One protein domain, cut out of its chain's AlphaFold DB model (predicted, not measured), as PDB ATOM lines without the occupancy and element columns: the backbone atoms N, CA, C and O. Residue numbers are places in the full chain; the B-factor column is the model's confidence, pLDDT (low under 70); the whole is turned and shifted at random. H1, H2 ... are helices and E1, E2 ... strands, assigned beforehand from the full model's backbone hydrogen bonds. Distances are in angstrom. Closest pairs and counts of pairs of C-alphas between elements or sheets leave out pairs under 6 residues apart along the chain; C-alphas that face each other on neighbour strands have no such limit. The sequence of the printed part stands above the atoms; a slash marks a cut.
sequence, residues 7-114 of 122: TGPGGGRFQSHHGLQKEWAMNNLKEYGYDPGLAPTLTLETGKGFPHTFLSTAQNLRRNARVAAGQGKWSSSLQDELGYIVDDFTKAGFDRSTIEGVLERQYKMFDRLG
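What this domain is: This is residues 7 to 114 of the 122 residues of the protein "Tox-SHH domain-containing protein" of bacterium (UniProt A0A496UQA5). A two-stranded antiparallel ribbon, E1 and E2, has the beginning of H2 packed on it; H2 then runs away from it, while H3 and H4 fold side by side as a helical hairpin. The 108 printed residues, mostly helix by class, hold E1, H1, E2, H2, H3 and H4 in that order. The whole is compact, with a radius of gyration of the C-alphas of 14.0 A and spans of 40 by 34 by 24 A.

How they stand to each other: E1, residues 13 to 18, and E2, residues 41 to 46, are antiparallel neighbours; N 17 and O 42, 2.7 A, are within hydrogen-bond range. H2, residues 51 to 68, comes closest to E2 at the C-alphas of His 52 and Thr 46, 4.9 A. H3, residues 78 to 91, only just touches H2, with 3 pairs of C-alphas within 8 A, using H2's residues 55 to 58 alone; the closest C-alphas, Leu 55 and Asp 88, are 6.2 A apart. H3 and H4, residues 96 to 113, touch in a hairpin at a shallow tilt of 22 degrees, closest at the C-alphas of Val 86 and Ile 99, 6.4 A. H1, residues 22 to 28, is near H3. Every O i to N i+4 pair is within hydrogen-bond range in H1, H2 and H3, and 13 of 14 in H4.

Where its parts are: E1 begins at C-alpha 13 (172.917, 204.938, 155.238). H2 measures 25.5 A, H3 20.1 A and H4 25.6 A, ending at C-alpha 113 (203.217, 195.476, 153.423).

The domain as a whole: The C-alphas farthest apart, Pro 9 and Gly 70, are 41.8 A apart. The printed part has no cut, the link H1 to E2 is long, and no printed residue is under 70 in pLDDT.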
ATOM      1  N   THR A   7     173.035 209.092 152.601       80.12
ATOM      2  CA  THR A   7     172.033 208.053 152.306       80.12
ATOM      3  C   THR A   7     172.157 207.659 150.838       80.12
ATOM      4  O   THR A   7     172.374 208.530 149.997       80.12
ATOM      5  N   GLY A   8     172.064 206.368 150.535       79.31
ATOM      6  CA  GLY A   8     172.112 205.859 149.175       79.31
ATOM      7  C   GLY A   8     170.741 205.764 148.506       79.31
ATOM      8  O   GLY A   8     169.715 206.086 149.114       79.31
ATOM      9  N   PRO A   9     170.722 205.351 147.229       79.50
ATOM     10  CA  PRO A   9     169.508 205.302 146.418       79.50
ATOM     11  C   PRO A   9     168.483 204.279 146.925       79.50
ATOM     12  O   PRO A   9     167.299 204.427 146.640       79.50
ATOM     13  N   GLY A  10     168.906 203.274 147.700       79.69
ATOM     14  CA  GLY A  10     168.005 202.325 148.346       79.69
ATOM     15  C   GLY A  10     167.393 202.848 149.650       79.69
ATOM     16  O   GLY A  10     166.559 202.173 150.247       79.69
ATOM     17  N   GLY A  11     167.791 204.040 150.111       84.44
ATOM     18  CA  GLY A  11     167.378 204.608 151.397       84.44
ATOM     19  C   GLY A  11     168.236 204.143 152.581       84.44
ATOM     20  O   GLY A  11     167.950 204.501 153.727       84.44
ATOM     21  N   GLY A  12     169.298 203.370 152.330       85.50
ATOM     22  CA  GLY A  12     170.247 202.924 153.346       85.50
ATOM     23  C   GLY A  12     171.286 203.998 153.665       85.50
ATOM     24  O   GLY A  12     171.659 204.804 152.819       85.50
ATOM     25  N   ARG A  13     171.807 204.027 154.896       90.94
ATOM     26  CA  ARG A  13     172.917 204.938 155.238       90.94
ATOM     27  C   ARG A  13     174.224 204.397 154.673       90.94
ATOM     28  O   ARG A  13     174.451 203.198 154.730       90.94
ATOM     29  N   PHE A  14     175.128 205.251 154.215       90.88
ATOM     30  CA  PHE A  14     176.441 204.811 153.751       90.88
ATOM     31  C   PHE A  14     177.439 204.618 154.894       90.88
ATOM     32  O   PHE A  14     177.612 205.500 155.742       90.88
ATOM     33  N   GLN A  15     178.161 203.499 154.866       92.94
ATOM     34  CA  GLN A  15     179.300 203.217 155.739       92.94
ATOM     35  C   GLN A  15     180.466 202.601 154.965       92.94
ATOM     36  O   GLN A  15     180.281 201.917 153.961       92.94
ATOM     37  N   SER A  16     181.683 202.834 155.459       93.19
ATOM     38  CA  SER A  16     182.869 202.135 154.965       93.19
ATOM     39  C   SER A  16     182.842 200.661 155.385       93.19
ATOM     40  O   SER A  16     182.562 200.343 156.543       93.19
ATOM     41  N   HIS A  17     183.186 199.778 154.456       95.44
ATOM     42  CA  HIS A  17     183.365 198.346 154.650       95.44
ATOM     43  C   HIS A  17     184.788 197.948 154.244       95.44
ATOM     44  O   HIS A  17     185.244 198.341 153.171       95.44
ATOM     45  N   HIS A  18     185.490 197.188 155.085       94.69
ATOM     46  CA  HIS A  18     186.790 196.608 154.736       94.69
ATOM     47  C   HIS A  18     186.572 195.269 154.028       94.69
ATOM     48  O   HIS A  18     185.747 194.487 154.490       94.69
ATOM     49  N   GLY A  19     187.307 195.009 152.941       91.88
ATOM     50  CA  GLY A  19     187.245 193.718 152.241       91.88
ATOM     51  C   GLY A  19     187.636 192.573 153.177       91.88
ATOM     52  O   GLY A  19     186.804 191.732 153.509       91.88
ATOM     53  N   LEU A  20     188.872 192.606 153.688       95.62
ATOM     54  CA  LEU A  20     189.270 191.754 154.809       95.62
ATOM     55  C   LEU A  20     188.531 192.159 156.088       95.62
ATOM     56  O   LEU A  20     188.351 193.349 156.370       95.62
ATOM     57  N   GLN A  21     188.179 191.179 156.924       96.25
ATOM     58  CA  GLN A  21     187.655 191.478 158.252       96.25
ATOM     59  C   GLN A  21     188.713 192.262 159.043       96.25
ATOM     60  O   GLN A  21     189.794 191.747 159.327       96.25
ATOM     61  N   LYS A  22     188.384 193.500 159.440       95.56
ATOM     62  CA  LYS A  22     189.326 194.429 160.092       95.56
ATOM     63  C   LYS A  22     190.114 193.783 161.235       95.56
ATOM     64  O   LYS A  22     191.330 193.926 161.290       95.56
ATOM     65  N   GLU A  23     189.428 193.082 162.135       96.81
ATOM     66  CA  GLU A  23     190.068 192.431 163.284       96.81
ATOM     67  C   GLU A  23     190.990 191.282 162.861       96.81
ATOM     68  O   GLU A  23     192.078 191.159 163.411       96.81
ATOM     69  N   TRP A  24     190.617 190.483 161.857       98.25
ATOM     70  CA  TRP A  24     191.507 189.443 161.332       98.25
ATOM     71  C   TRP A  24     192.799 190.067 160.786       98.25
ATOM     72  O   TRP A  24     193.889 189.639 161.161       98.25
ATOM     73  N   ALA A  25     192.686 191.138 159.991       97.94
ATOM     74  CA  ALA A  25     193.843 191.827 159.419       97.94
ATOM     75  C   ALA A  25     194.728 192.464 160.503       97.94
ATOM     76  O   ALA A  25     195.948 192.345 160.455       97.94
ATOM     77  N   MET A  26     194.133 193.061 161.541       97.94
ATOM     78  CA  MET A  26     194.884 193.599 162.681       97.94
ATOM     79  C   MET A  26     195.622 192.529 163.492       97.94
ATOM     80  O   MET A  26     196.609 192.853 164.142       97.94
ATOM     81  N   ASN A  27     195.151 191.281 163.505       98.00
ATOM     82  CA  ASN A  27     195.807 190.208 164.253       98.00
ATOM     83  C   ASN A  27     196.872 189.483 163.418       98.00
ATOM     84  O   ASN A  27     197.880 189.077 163.983       98.00
ATOM     85  N   ASN A  28     196.681 189.365 162.100       98.25
ATOM     86  CA  ASN A  28     197.579 188.600 161.225       98.25
ATOM     87  C   ASN A  28     198.574 189.458 160.432       98.25
ATOM     88  O   ASN A  28     199.619 188.962 160.040       98.25
ATOM     89  N   LEU A  29     198.276 190.739 160.182       98.06
ATOM     90  CA  LEU A  29     199.110 191.605 159.336       98.06
ATOM     91  C   LEU A  29     199.847 192.702 160.119       98.06
ATOM     92  O   LEU A  29     200.566 193.514 159.538       98.06
ATOM     93  N   LYS A  30     199.676 192.754 161.446       96.94
ATOM     94  CA  LYS A  30     200.265 193.805 162.293       96.94
ATOM     95  C   LYS A  30     201.789 193.823 162.246       96.94
ATOM     96  O   LYS A  30     202.365 194.906 162.233       96.94
ATOM     97  N   GLU A  31     202.433 192.660 162.217       96.75
ATOM     98  CA  GLU A  31     203.899 192.567 162.144       96.75
ATOM     99  C   GLU A  31     204.467 193.144 160.836       96.75
ATOM    100  O   GLU A  31     205.578 193.664 160.830       96.75
ATOM    101  N   TYR A  32     203.661 193.161 159.771       97.56
ATOM    102  CA  TYR A  32     203.996 193.752 158.473       97.56
ATOM    103  C   TYR A  32     203.690 195.260 158.399       97.56
ATOM    104  O   TYR A  32     203.857 195.881 157.353       97.56
ATOM    105  N   GLY A  33     203.216 195.869 159.493       97.38
ATOM    106  CA  GLY A  33     202.892 197.296 159.552       97.38
ATOM    107  C   GLY A  33     201.473 197.654 159.101       97.38
ATOM    108  O   GLY A  33     201.228 198.799 158.719       97.38
ATOM    109  N   TYR A  34     200.527 196.707 159.130       97.88
ATOM    110  CA  TYR A  34     199.129 196.984 158.785       97.88
ATOM    111  C   TYR A  34     198.510 198.075 159.674       97.88
ATOM    112  O   TYR A  34     198.480 197.956 160.901       97.88
ATOM    113  N   ASP A  35     197.922 199.090 159.033       96.19
ATOM    114  CA  ASP A  35     197.139 200.147 159.673       96.19
ATOM    115  C   ASP A  35     195.686 200.118 159.155       96.19
ATOM    116  O   ASP A  35     195.441 200.394 157.973       96.19
ATOM    117  N   PRO A  36     194.683 199.837 160.011       94.31
ATOM    118  CA  PRO A  36     193.282 199.828 159.597       94.31
ATOM    119  C   PRO A  36     192.758 201.193 159.123       94.31
ATOM    120  O   PRO A  36     191.724 201.234 158.459       94.31
ATOM    121  N   GLY A  37     193.415 202.303 159.472       94.56
ATOM    122  CA  GLY A  37     193.082 203.644 158.989       94.56
ATOM    123  C   GLY A  37     193.507 203.895 157.539       94.56
ATOM    124  O   GLY A  37     192.897 204.724 156.866       94.56
ATOM    125  N   LEU A  38     194.506 203.154 157.053       94.00
ATOM    126  CA  LEU A  38     195.007 203.217 155.675       94.00
ATOM    127  C   LEU A  38     194.481 202.072 154.801       94.00
ATOM    128  O   LEU A  38     194.616 202.115 153.577       94.00
ATOM    129  N   ALA A  39     193.880 201.056 155.419       94.56
ATOM    130  CA  ALA A  39     193.353 199.898 154.723       94.56
ATOM    131  C   ALA A  39     192.239 200.286 153.726       94.56
ATOM    132  O   ALA A  39     191.372 201.116 154.033       94.56
ATOM    133  N   PRO A  40     192.205 199.656 152.541       93.69
ATOM    134  CA  PRO A  40     191.194 199.928 151.530       93.69
ATOM    135  C   PRO A  40     189.782 199.631 152.050       93.69
ATOM    136  O   PRO A  40     189.534 198.625 152.720       93.69
ATOM    137  N   THR A  41     188.835 200.502 151.695       94.94
ATOM    138  CA  THR A  41     187.415 200.340 152.030       94.94
ATOM    139  C   THR A  41     186.516 200.592 150.828       94.94
ATOM    140  O   THR A  41     186.877 201.316 149.900       94.94
ATOM    141  N   LEU A  42     185.315 200.021 150.873       93.50
ATOM    142  CA  LEU A  42     184.199 200.353 149.996       93.50
ATOM    143  C   LEU A  42     183.143 201.122 150.775       93.50
ATOM    144  O   LEU A  42     182.908 200.835 151.943       93.50
ATOM    145  N   THR A  43     182.488 202.083 150.135       93.69
ATOM    146  CA  THR A  43     181.339 202.764 150.741       93.69
ATOM    147  C   THR A  43     180.073 202.042 150.305       93.69
ATOM    148  O   THR A  43     179.761 202.031 149.121       93.69
ATOM    149  N   LEU A  44     179.375 201.424 151.254       93.62
ATOM    150  CA  LEU A  44     178.211 200.575 151.010       93.62
ATOM    151  C   LEU A  44     177.027 201.045 151.851       93.62
ATOM    152  O   LEU A  44     177.211 201.552 152.961       93.62
ATOM    153  N   GLU A  45     175.813 200.869 151.332       93.25
ATOM    154  CA  GLU A  45     174.605 201.070 152.130       93.25
ATOM    155  C   GLU A  45     174.557 200.051 153.276       93.25
ATOM    156  O   GLU A  45     174.949 198.891 153.120       93.25
ATOM    157  N   THR A  46     174.086 200.496 154.437       93.06
ATOM    158  CA  THR A  46     173.961 199.717 155.667       93.06
ATOM    159  C   THR A  46     172.531 199.748 156.196       93.06
ATOM    160  O   THR A  46     171.793 200.714 155.987       93.06
ATOM    161  N   GLY A  47     172.151 198.688 156.909       89.31
ATOM    162  CA  GLY A  47     170.795 198.416 157.374       89.31
ATOM    163  C   GLY A  47     170.278 197.069 156.863       89.31
ATOM    164  O   GLY A  47     170.925 196.390 156.065       89.31
ATOM    165  N   LYS A  48     169.095 196.662 157.339       88.50
ATOM    166  CA  LYS A  48     168.467 195.395 156.938       88.50
ATOM    167  C   LYS A  48     168.294 195.352 155.416       88.50
ATOM    168  O   LYS A  48     167.665 196.238 154.852       88.50
ATOM    169  N   GLY A  49     168.826 194.305 154.787       89.38
ATOM    170  CA  GLY A  49     168.757 194.107 153.338       89.38
ATOM    171  C   GLY A  49     169.851 194.814 152.534       89.38
ATOM    172  O   GLY A  49     169.893 194.626 151.325       89.38
ATOM    173  N   PHE A  50     170.750 195.575 153.172       94.50
ATOM    174  CA  PHE A  50     171.815 196.283 152.462       94.50
ATOM    175  C   PHE A  50     173.177 195.570 152.512       94.50
ATOM    176  O   PHE A  50     173.482 194.879 153.497       94.50
ATOM    177  N   PRO A  51     174.039 195.782 151.494       94.19
ATOM    178  CA  PRO A  51     175.284 195.035 151.333       94.19
ATOM    179  C   PRO A  51     176.236 195.123 152.527       94.19
ATOM    180  O   PRO A  51     176.796 194.110 152.933       94.19
ATOM    181  N   HIS A  52     176.397 196.298 153.150       95.88
ATOM    182  CA  HIS A  52     177.311 196.454 154.291       95.88
ATOM    183  C   HIS A  52     176.961 195.496 155.436       95.88
ATOM    184  O   HIS A  52     177.832 194.814 155.976       95.88
ATOM    185  N   THR A  53     175.673 195.414 155.779       95.31
ATOM    186  CA  THR A  53     175.185 194.560 156.867       95.31
ATOM    187  C   THR A  53     175.300 193.081 156.516       95.31
ATOM    188  O   THR A  53     175.674 192.286 157.383       95.31
ATOM    189  N   PHE A  54     175.033 192.711 155.261       97.00
ATOM    190  CA  PHE A  54     175.208 191.341 154.784       97.00
ATOM    191  C   PHE A  54     176.667 190.887 154.924       97.00
ATOM    192  O   PHE A  54     176.940 189.900 155.610       97.00
ATOM    193  N   LEU A  55     177.609 191.656 154.373       97.56
ATOM    194  CA  LEU A  55     179.034 191.317 154.386       97.56
ATOM    195  C   LEU A  55     179.594 191.251 155.817       97.56
ATOM    196  O   LEU A  55     180.278 190.299 156.187       97.56
ATOM    197  N   SER A  56     179.248 192.220 156.674       97.19
ATOM    198  CA  SER A  56     179.660 192.190 158.083       97.19
ATOM    199  C   SER A  56     179.081 190.989 158.836       97.19
ATOM    200  O   SER A  56     179.748 190.429 159.709       97.19
ATOM    201  N   THR A  57     177.857 190.572 158.511       97.56
ATOM    202  CA  THR A  57     177.260 189.356 159.077       97.56
ATOM    203  C   THR A  57     178.030 188.117 158.631       97.56
ATOM    204  O   THR A  57     178.410 187.314 159.482       97.56
ATOM    205  N   ALA A  58     178.340 187.991 157.338       97.88
ATOM    206  CA  ALA A  58     179.076 186.853 156.789       97.88
ATOM    207  C   ALA A  58     180.474 186.693 157.422       97.88
ATOM    208  O   ALA A  58     180.809 185.614 157.920       97.88
ATOM    209  N   GLN A  59     181.239 187.787 157.535       97.75
ATOM    210  CA  GLN A  59     182.539 187.804 158.224       97.75
ATOM    211  C   GLN A  59     182.433 187.343 159.690       97.75
ATOM    212  O   GLN A  59     183.255 186.564 160.180       97.75
ATOM    213  N   ASN A  60     181.408 187.801 160.417       97.88
ATOM    214  CA  ASN A  60     181.197 187.404 161.811       97.88
ATOM    215  C   ASN A  60     180.764 185.940 161.949       97.88
ATOM    216  O   ASN A  60     181.218 185.272 162.878       97.88
ATOM    217  N   LEU A  61     179.925 185.438 161.040       98.00
ATOM    218  CA  LEU A  61     179.496 184.041 161.027       98.00
ATOM    219  C   LEU A  61     180.684 183.102 160.812       98.00
ATOM    220  O   LEU A  61     180.849 182.175 161.601       98.00
ATOM    221  N   ARG A  62     181.562 183.380 159.837       97.69
ATOM    222  CA  ARG A  62     182.781 182.577 159.626       97.69
ATOM    223  C   ARG A  62     183.688 182.568 160.850       97.69
ATOM    224  O   ARG A  62     184.102 181.504 161.303       97.69
ATOM    225  N   ARG A  63     183.944 183.735 161.446       97.69
ATOM    226  CA  ARG A  63     184.717 183.834 162.693       97.69
ATOM    227  C   ARG A  63     184.087 183.011 163.824       97.69
ATOM    228  O   ARG A  63     184.799 182.311 164.537       97.69
ATOM    229  N   ASN A  64     182.772 183.111 164.013       98.12
ATOM    230  CA  ASN A  64     182.067 182.382 165.068       98.12
ATOM    231  C   ASN A  64     182.097 180.869 164.828       98.12
ATOM    232  O   ASN A  64     182.296 180.123 165.781       98.12
ATOM    233  N   ALA A  65     181.954 180.425 163.577       97.75
ATOM    234  CA  ALA A  65     182.049 179.017 163.207       97.75
ATOM    235  C   ALA A  65     183.431 178.435 163.541       97.75
ATOM    236  O   ALA A  65     183.502 177.376 164.160       97.75
ATOM    237  N   ARG A  66     184.518 179.164 163.240       97.44
ATOM    238  CA  ARG A  66     185.884 178.768 163.632       97.44
ATOM    239  C   ARG A  66     186.006 178.569 165.144       97.44
ATOM    240  O   ARG A  66     186.462 177.525 165.596       97.44
ATOM    241  N   VAL A  67     185.537 179.540 165.931       98.12
ATOM    242  CA  VAL A  67     185.582 179.455 167.403       98.12
ATOM    243  C   VAL A  67     184.742 178.286 167.928       98.12
ATOM    244  O   VAL A  67     185.198 177.560 168.805       98.12
ATOM    245  N   ALA A  68     183.540 178.073 167.387       98.19
ATOM    246  CA  ALA A  68     182.670 176.967 167.786       98.19
ATOM    247  C   ALA A  68     183.280 175.591 167.465       98.19
ATOM    248  O   ALA A  68     183.059 174.638 168.205       98.19
ATOM    249  N   ALA A  69     184.086 175.502 166.405       97.62
ATOM    250  CA  ALA A  69     184.846 174.308 166.041       97.62
ATOM    251  C   ALA A  69     186.139 174.115 166.864       97.62
ATOM    252  O   ALA A  69     186.927 173.223 166.562       97.62
ATOM    253  N   GLY A  70     186.399 174.958 167.872       97.81
ATOM    254  CA  GLY A  70     187.627 174.908 168.674       97.81
ATOM    255  C   GLY A  70     188.878 175.415 167.945       97.81
ATOM    256  O   GLY A  70     189.988 175.241 168.441       97.81
ATOM    257  N   GLN A  71     188.723 176.047 166.779       97.56
ATOM    258  CA  GLN A  71     189.828 176.626 166.017       97.56
ATOM    259  C   GLN A  71     190.177 178.029 166.533       97.56
ATOM    260  O   GLN A  71     189.365 178.721 167.158       97.56
ATOM    261  N   GLY A  72     191.388 178.498 166.223       97.38
ATOM    262  CA  GLY A  72     191.802 179.858 166.559       97.38
ATOM    263  C   GLY A  72     190.894 180.899 165.895       97.38
ATOM    264  O   GLY A  72     190.616 180.829 164.697       97.38
ATOM    265  N   LYS A  73     190.462 181.914 166.654       96.88
ATOM    266  CA  LYS A  73     189.529 182.964 166.193       96.88
ATOM    267  C   LYS A  73     189.954 183.623 164.868       96.88
ATOM    268  O   LYS A  73     189.103 183.942 164.034       96.88
ATOM    269  N   TRP A  74     191.264 183.786 164.682       97.62
ATOM    270  CA  TRP A  74     191.899 184.449 163.540       97.62
ATOM    271  C   TRP A  74     192.771 183.509 162.696       97.62
ATOM    272  O   TRP A  74     193.644 183.985 161.988       97.62
ATOM    273  N   SER A  75     192.554 182.194 162.802       97.56
ATOM    274  CA  SER A  75     193.453 181.161 162.259       97.56
ATOM    275  C   SER A  75     193.285 180.836 160.769       97.56
ATOM    276  O   SER A  75     194.020 179.996 160.260       97.56
ATOM    277  N   SER A  76     192.338 181.464 160.068       98.00
ATOM    278  CA  SER A  76     192.249 181.359 158.604       98.00
ATOM    279  C   SER A  76     193.486 181.956 157.944       98.00
ATOM    280  O   SER A  76     194.054 182.922 158.456       98.00
ATOM    281  N   SER A  77     193.876 181.402 156.798       98.12
ATOM    282  CA  SER A  77     194.974 181.939 156.000       98.12
ATOM    283  C   SER A  77     194.559 183.218 155.262       98.12
ATOM    284  O   SER A  77     193.371 183.508 155.099       98.12
ATOM    285  N   LEU A  78     195.542 183.977 154.765       98.12
ATOM    286  CA  LEU A  78     195.266 185.114 153.882       98.12
ATOM    287  C   LEU A  78     194.516 184.675 152.616       98.12
ATOM    288  O   LEU A  78     193.608 185.376 152.172       98.12
ATOM    289  N   GLN A  79     194.869 183.511 152.067       98.19
ATOM    290  CA  GLN A  79     194.239 182.990 150.860       98.19
ATOM    291  C   GLN A  79     192.766 182.637 151.097       98.19
ATOM    292  O   GLN A  79     191.920 182.975 150.269       98.19
ATOM    293  N   ASP A  80     192.438 182.058 152.258       98.25
ATOM    294  CA  ASP A  80     191.046 181.812 152.653       98.25
ATOM    295  C   ASP A  80     190.256 183.120 152.729       98.25
ATOM    296  O   ASP A  80     189.154 183.222 152.199       98.25
ATOM    297  N   GLU A  81     190.821 184.149 153.370       98.31
ATOM    298  CA  GLU A  81     190.140 185.435 153.517       98.31
ATOM    299  C   GLU A  81     189.951 186.160 152.175       98.31
ATOM    300  O   GLU A  81     188.931 186.825 151.990       98.31
ATOM    301  N   LEU A  82     190.862 185.988 151.210       98.38
ATOM    302  CA  LEU A  82     190.670 186.477 149.842       98.38
ATOM    303  C   LEU A  82     189.549 185.723 149.116       98.38
ATOM    304  O   LEU A  82     188.704 186.361 148.483       98.38
ATOM    305  N   GLY A  83     189.483 184.396 149.256       98.44
ATOM    306  CA  GLY A  83     188.379 183.596 148.714       98.44
ATOM    307  C   GLY A  83     187.031 183.995 149.318       98.44
ATOM    308  O   GLY A  83     186.038 184.153 148.612       98.44
ATOM    309  N   TYR A  84     187.001 184.281 150.620       98.25
ATOM    310  CA  TYR A  84     185.789 184.747 151.287       98.25
ATOM    311  C   TYR A  84     185.305 186.114 150.796       98.25
ATOM    312  O   TYR A  84     184.097 186.347 150.794       98.25
ATOM    313  N   ILE A  85     186.202 187.016 150.375       97.88
ATOM    314  CA  ILE A  85     185.800 188.282 149.742       97.88
ATOM    315  C   ILE A  85     185.021 187.993 148.458       97.88
ATOM    316  O   ILE A  85     183.940 188.549 148.273       97.88
ATOM    317  N   VAL A  86     185.538 187.114 147.600       98.31
ATOM    318  CA  VAL A  86     184.873 186.736 146.346       98.31
ATOM    319  C   VAL A  86     183.491 186.150 146.623       98.31
ATOM    320  O   VAL A  86     182.492 186.638 146.088       98.31
ATOM    321  N   ASP A  87     183.422 185.158 147.509       98.12
ATOM    322  CA  ASP A  87     182.178 184.478 147.863       98.12
ATOM    323  C   ASP A  87     181.122 185.439 148.410       98.12
ATOM    324  O   ASP A  87     179.957 185.404 148.003       98.12
ATOM    325  N   ASP A  88     181.510 186.285 149.364       97.88
ATOM    326  CA  ASP A  88     180.583 187.177 150.049       97.88
ATOM    327  C   ASP A  88     180.064 188.267 149.118       97.88
ATOM    328  O   ASP A  88     178.869 188.567 149.128       97.88
ATOM    329  N   PHE A  89     180.938 188.854 148.300       97.31
ATOM    330  CA  PHE A  89     180.528 189.898 147.370       97.31
ATOM    331  C   PHE A  89     179.679 189.330 146.227       97.31
ATOM    332  O   PHE A  89     178.686 189.953 145.851       97.31
ATOM    333  N   THR A  90     179.985 188.125 145.745       97.75
ATOM    334  CA  THR A  90     179.145 187.428 144.759       97.75
ATOM    335  C   THR A  90     177.749 187.167 145.325       97.75
ATOM    336  O   THR A  90     176.746 187.506 144.700       97.75
ATOM    337  N   LYS A  91     177.654 186.646 146.558       96.75
ATOM    338  CA  LYS A  91     176.365 186.413 147.241       96.75
ATOM    339  C   LYS A  91     175.606 187.706 147.548       96.75
ATOM    340  O   LYS A  91     174.380 187.686 147.613       96.75
ATOM    341  N   ALA A  92     176.317 188.818 147.725       95.00
ATOM    342  CA  ALA A  92     175.727 190.146 147.873       95.00
ATOM    343  C   ALA A  92     175.278 190.770 146.535       95.00
ATOM    344  O   ALA A  92     174.701 191.857 146.549       95.00
ATOM    345  N   GLY A  93     175.512 190.099 145.401       95.75
ATOM    346  CA  GLY A  93     175.061 190.523 144.076       95.75
ATOM    347  C   GLY A  93     175.970 191.535 143.378       95.75
ATOM    348  O   GLY A  93     175.514 192.204 142.452       95.75
ATOM    349  N   PHE A  94     177.227 191.682 143.806       96.06
ATOM    350  CA  PHE A  94     178.189 192.519 143.087       96.06
ATOM    351  C   PHE A  94     178.650 191.841 141.794       96.06
ATOM    352  O   PHE A  94     178.838 190.627 141.750       96.06
ATOM    353  N   ASP A  95     178.867 192.641 140.750       96.62
ATOM    354  CA  ASP A  95     179.452 192.152 139.505       96.62
ATOM    355  C   ASP A  95     180.948 191.822 139.655       96.62
ATOM    356  O   ASP A  95     181.641 192.311 140.556       96.62
ATOM    357  N   ARG A  96     181.455 191.002 138.727       96.94
ATOM    358  CA  ARG A  96     182.859 190.568 138.704       96.94
ATOM    359  C   ARG A  96     183.832 191.749 138.705       96.94
ATOM    360  O   ARG A  96     184.779 191.740 139.484       96.94
ATOM    361  N   SER A  97     183.562 192.792 137.918       96.75
ATOM    362  CA  SER A  97     184.447 193.960 137.811       96.75
ATOM    363  C   SER A  97     184.615 194.704 139.143       96.75
ATOM    364  O   SER A  97     185.704 195.166 139.493       96.75
ATOM    365  N   THR A  98     183.548 194.770 139.939       95.62
ATOM    366  CA  THR A  98     183.566 195.371 141.267       95.62
ATOM    367  C   THR A  98     184.405 194.528 142.214       95.62
ATOM    368  O   THR A  98     185.225 195.085 142.946       95.62
ATOM    369  N   ILE A  99     184.227 193.205 142.190       97.75
ATOM    370  CA  ILE A  99     184.970 192.264 143.035       97.75
ATOM    371  C   ILE A  99     186.464 192.294 142.690       97.75
ATOM    372  O   ILE A  99     187.287 192.449 143.592       97.75
ATOM    373  N   GLU A 100     186.818 192.270 141.404       97.94
ATOM    374  CA  GLU A 100     188.194 192.459 140.927       97.94
ATOM    375  C   GLU A 100     188.773 193.782 141.453       97.94
ATOM    376  O   GLU A 100     189.860 193.810 142.027       97.94
ATOM    377  N   GLY A 101     188.009 194.877 141.397       97.12
ATOM    378  CA  GLY A 101     188.417 196.159 141.976       97.12
ATOM    379  C   GLY A 101     188.596 196.141 143.504       97.12
ATOM    380  O   GLY A 101     189.394 196.911 144.052       97.12
ATOM    381  N   VAL A 102     187.867 195.295 144.242       96.94
ATOM    382  CA  VAL A 102     188.106 195.068 145.681       96.94
ATOM    383  C   VAL A 102     189.420 194.335 145.897       96.94
ATOM    384  O   VAL A 102     190.223 194.803 146.714       96.94
ATOM    385  N   LEU A 103     189.637 193.242 145.168       98.25
ATOM    386  CA  LEU A 103     190.831 192.409 145.260       98.25
ATOM    387  C   LEU A 103     192.089 193.189 144.884       98.25
ATOM    388  O   LEU A 103     193.028 193.212 145.671       98.25
ATOM    389  N   GLU A 104     192.078 193.951 143.788       98.12
ATOM    390  CA  GLU A 104     193.219 194.785 143.381       98.12
ATOM    391  C   GLU A 104     193.624 195.799 144.453       98.12
ATOM    392  O   GLU A 104     194.807 196.087 144.652       98.12
ATOM    393  N   ARG A 105     192.655 196.345 145.194       97.56
ATOM    394  CA  ARG A 105     192.959 197.218 146.333       97.56
ATOM    395  C   ARG A 105     193.576 196.451 147.503       97.56
ATOM    396  O   ARG A 105     194.419 197.027 148.188       97.56
ATOM    397  N   GLN A 106     193.183 195.195 147.733       97.94
ATOM    398  CA  GLN A 106     193.830 194.346 148.740       97.94
ATOM    399  C   GLN A 106     195.261 193.995 148.315       97.94
ATOM    400  O   GLN A 106     196.182 194.185 149.100       97.94
ATOM    401  N   TYR A 107     195.466 193.582 147.062       98.31
ATOM    402  CA  TYR A 107     196.779 193.233 146.513       98.31
ATOM    403  C   TYR A 107     197.773 194.385 146.635       98.31
ATOM    404  O   TYR A 107     198.834 194.211 147.223       98.31
ATOM    405  N   LYS A 108     197.377 195.603 146.251       98.00
ATOM    406  CA  LYS A 108     198.210 196.806 146.439       98.00
ATOM    407  C   LYS A 108     198.582 197.065 147.899       98.00
ATOM    408  O   LYS A 108     199.660 197.589 148.180       98.00
ATOM    409  N   MET A 109     197.682 196.755 148.833       97.69
ATOM    410  CA  MET A 109     197.987 196.855 150.257       97.69
ATOM    411  C   MET A 109     199.012 195.791 150.663       97.69
ATOM    412  O   MET A 109     199.970 196.131 151.348       97.69
ATOM    413  N   PHE A 110     198.856 194.540 150.230       98.12
ATOM    414  CA  PHE A 110     199.812 193.473 150.537       98.12
ATOM    415  C   PHE A 110     201.189 193.730 149.930       98.12
ATOM    416  O   PHE A 110     202.180 193.569 150.636       98.12
ATOM    417  N   ASP A 111     201.254 194.230 148.692       98.31
ATOM    418  CA  ASP A 111     202.501 194.642 148.038       98.31
ATOM    419  C   ASP A 111     203.245 195.678 148.892       98.31
ATOM    420  O   ASP A 111     204.448 195.571 149.121       98.31
ATOM    421  N   ARG A 112     202.518 196.669 149.425       97.44
ATOM    422  CA  ARG A 112     203.088 197.707 150.296       97.44
ATOM    423  C   ARG A 112     203.551 197.162 151.649       97.44
ATOM    424  O   ARG A 112     204.487 197.709 152.224       97.44
ATOM    425  N   LEU A 113     202.877 196.137 152.163       97.62
ATOM    426  CA  LEU A 113     203.217 195.476 153.423       97.62
ATOM    427  C   LEU A 113     204.301 194.394 153.249       97.62
ATOM    428  O   LEU A 113     204.800 193.877 154.243       97.62
ATOM    429  N   GLY A 114     204.670 194.035 152.014       97.94
ATOM    430  CA  GLY A 114     205.602 192.936 151.738       97.94
ATOM    431  C   GLY A 114     205.036 191.551 152.078       97.94
ATOM    432  O   GLY A 114     205.795 190.633 152.381       97.94
TER     433      GLY A 114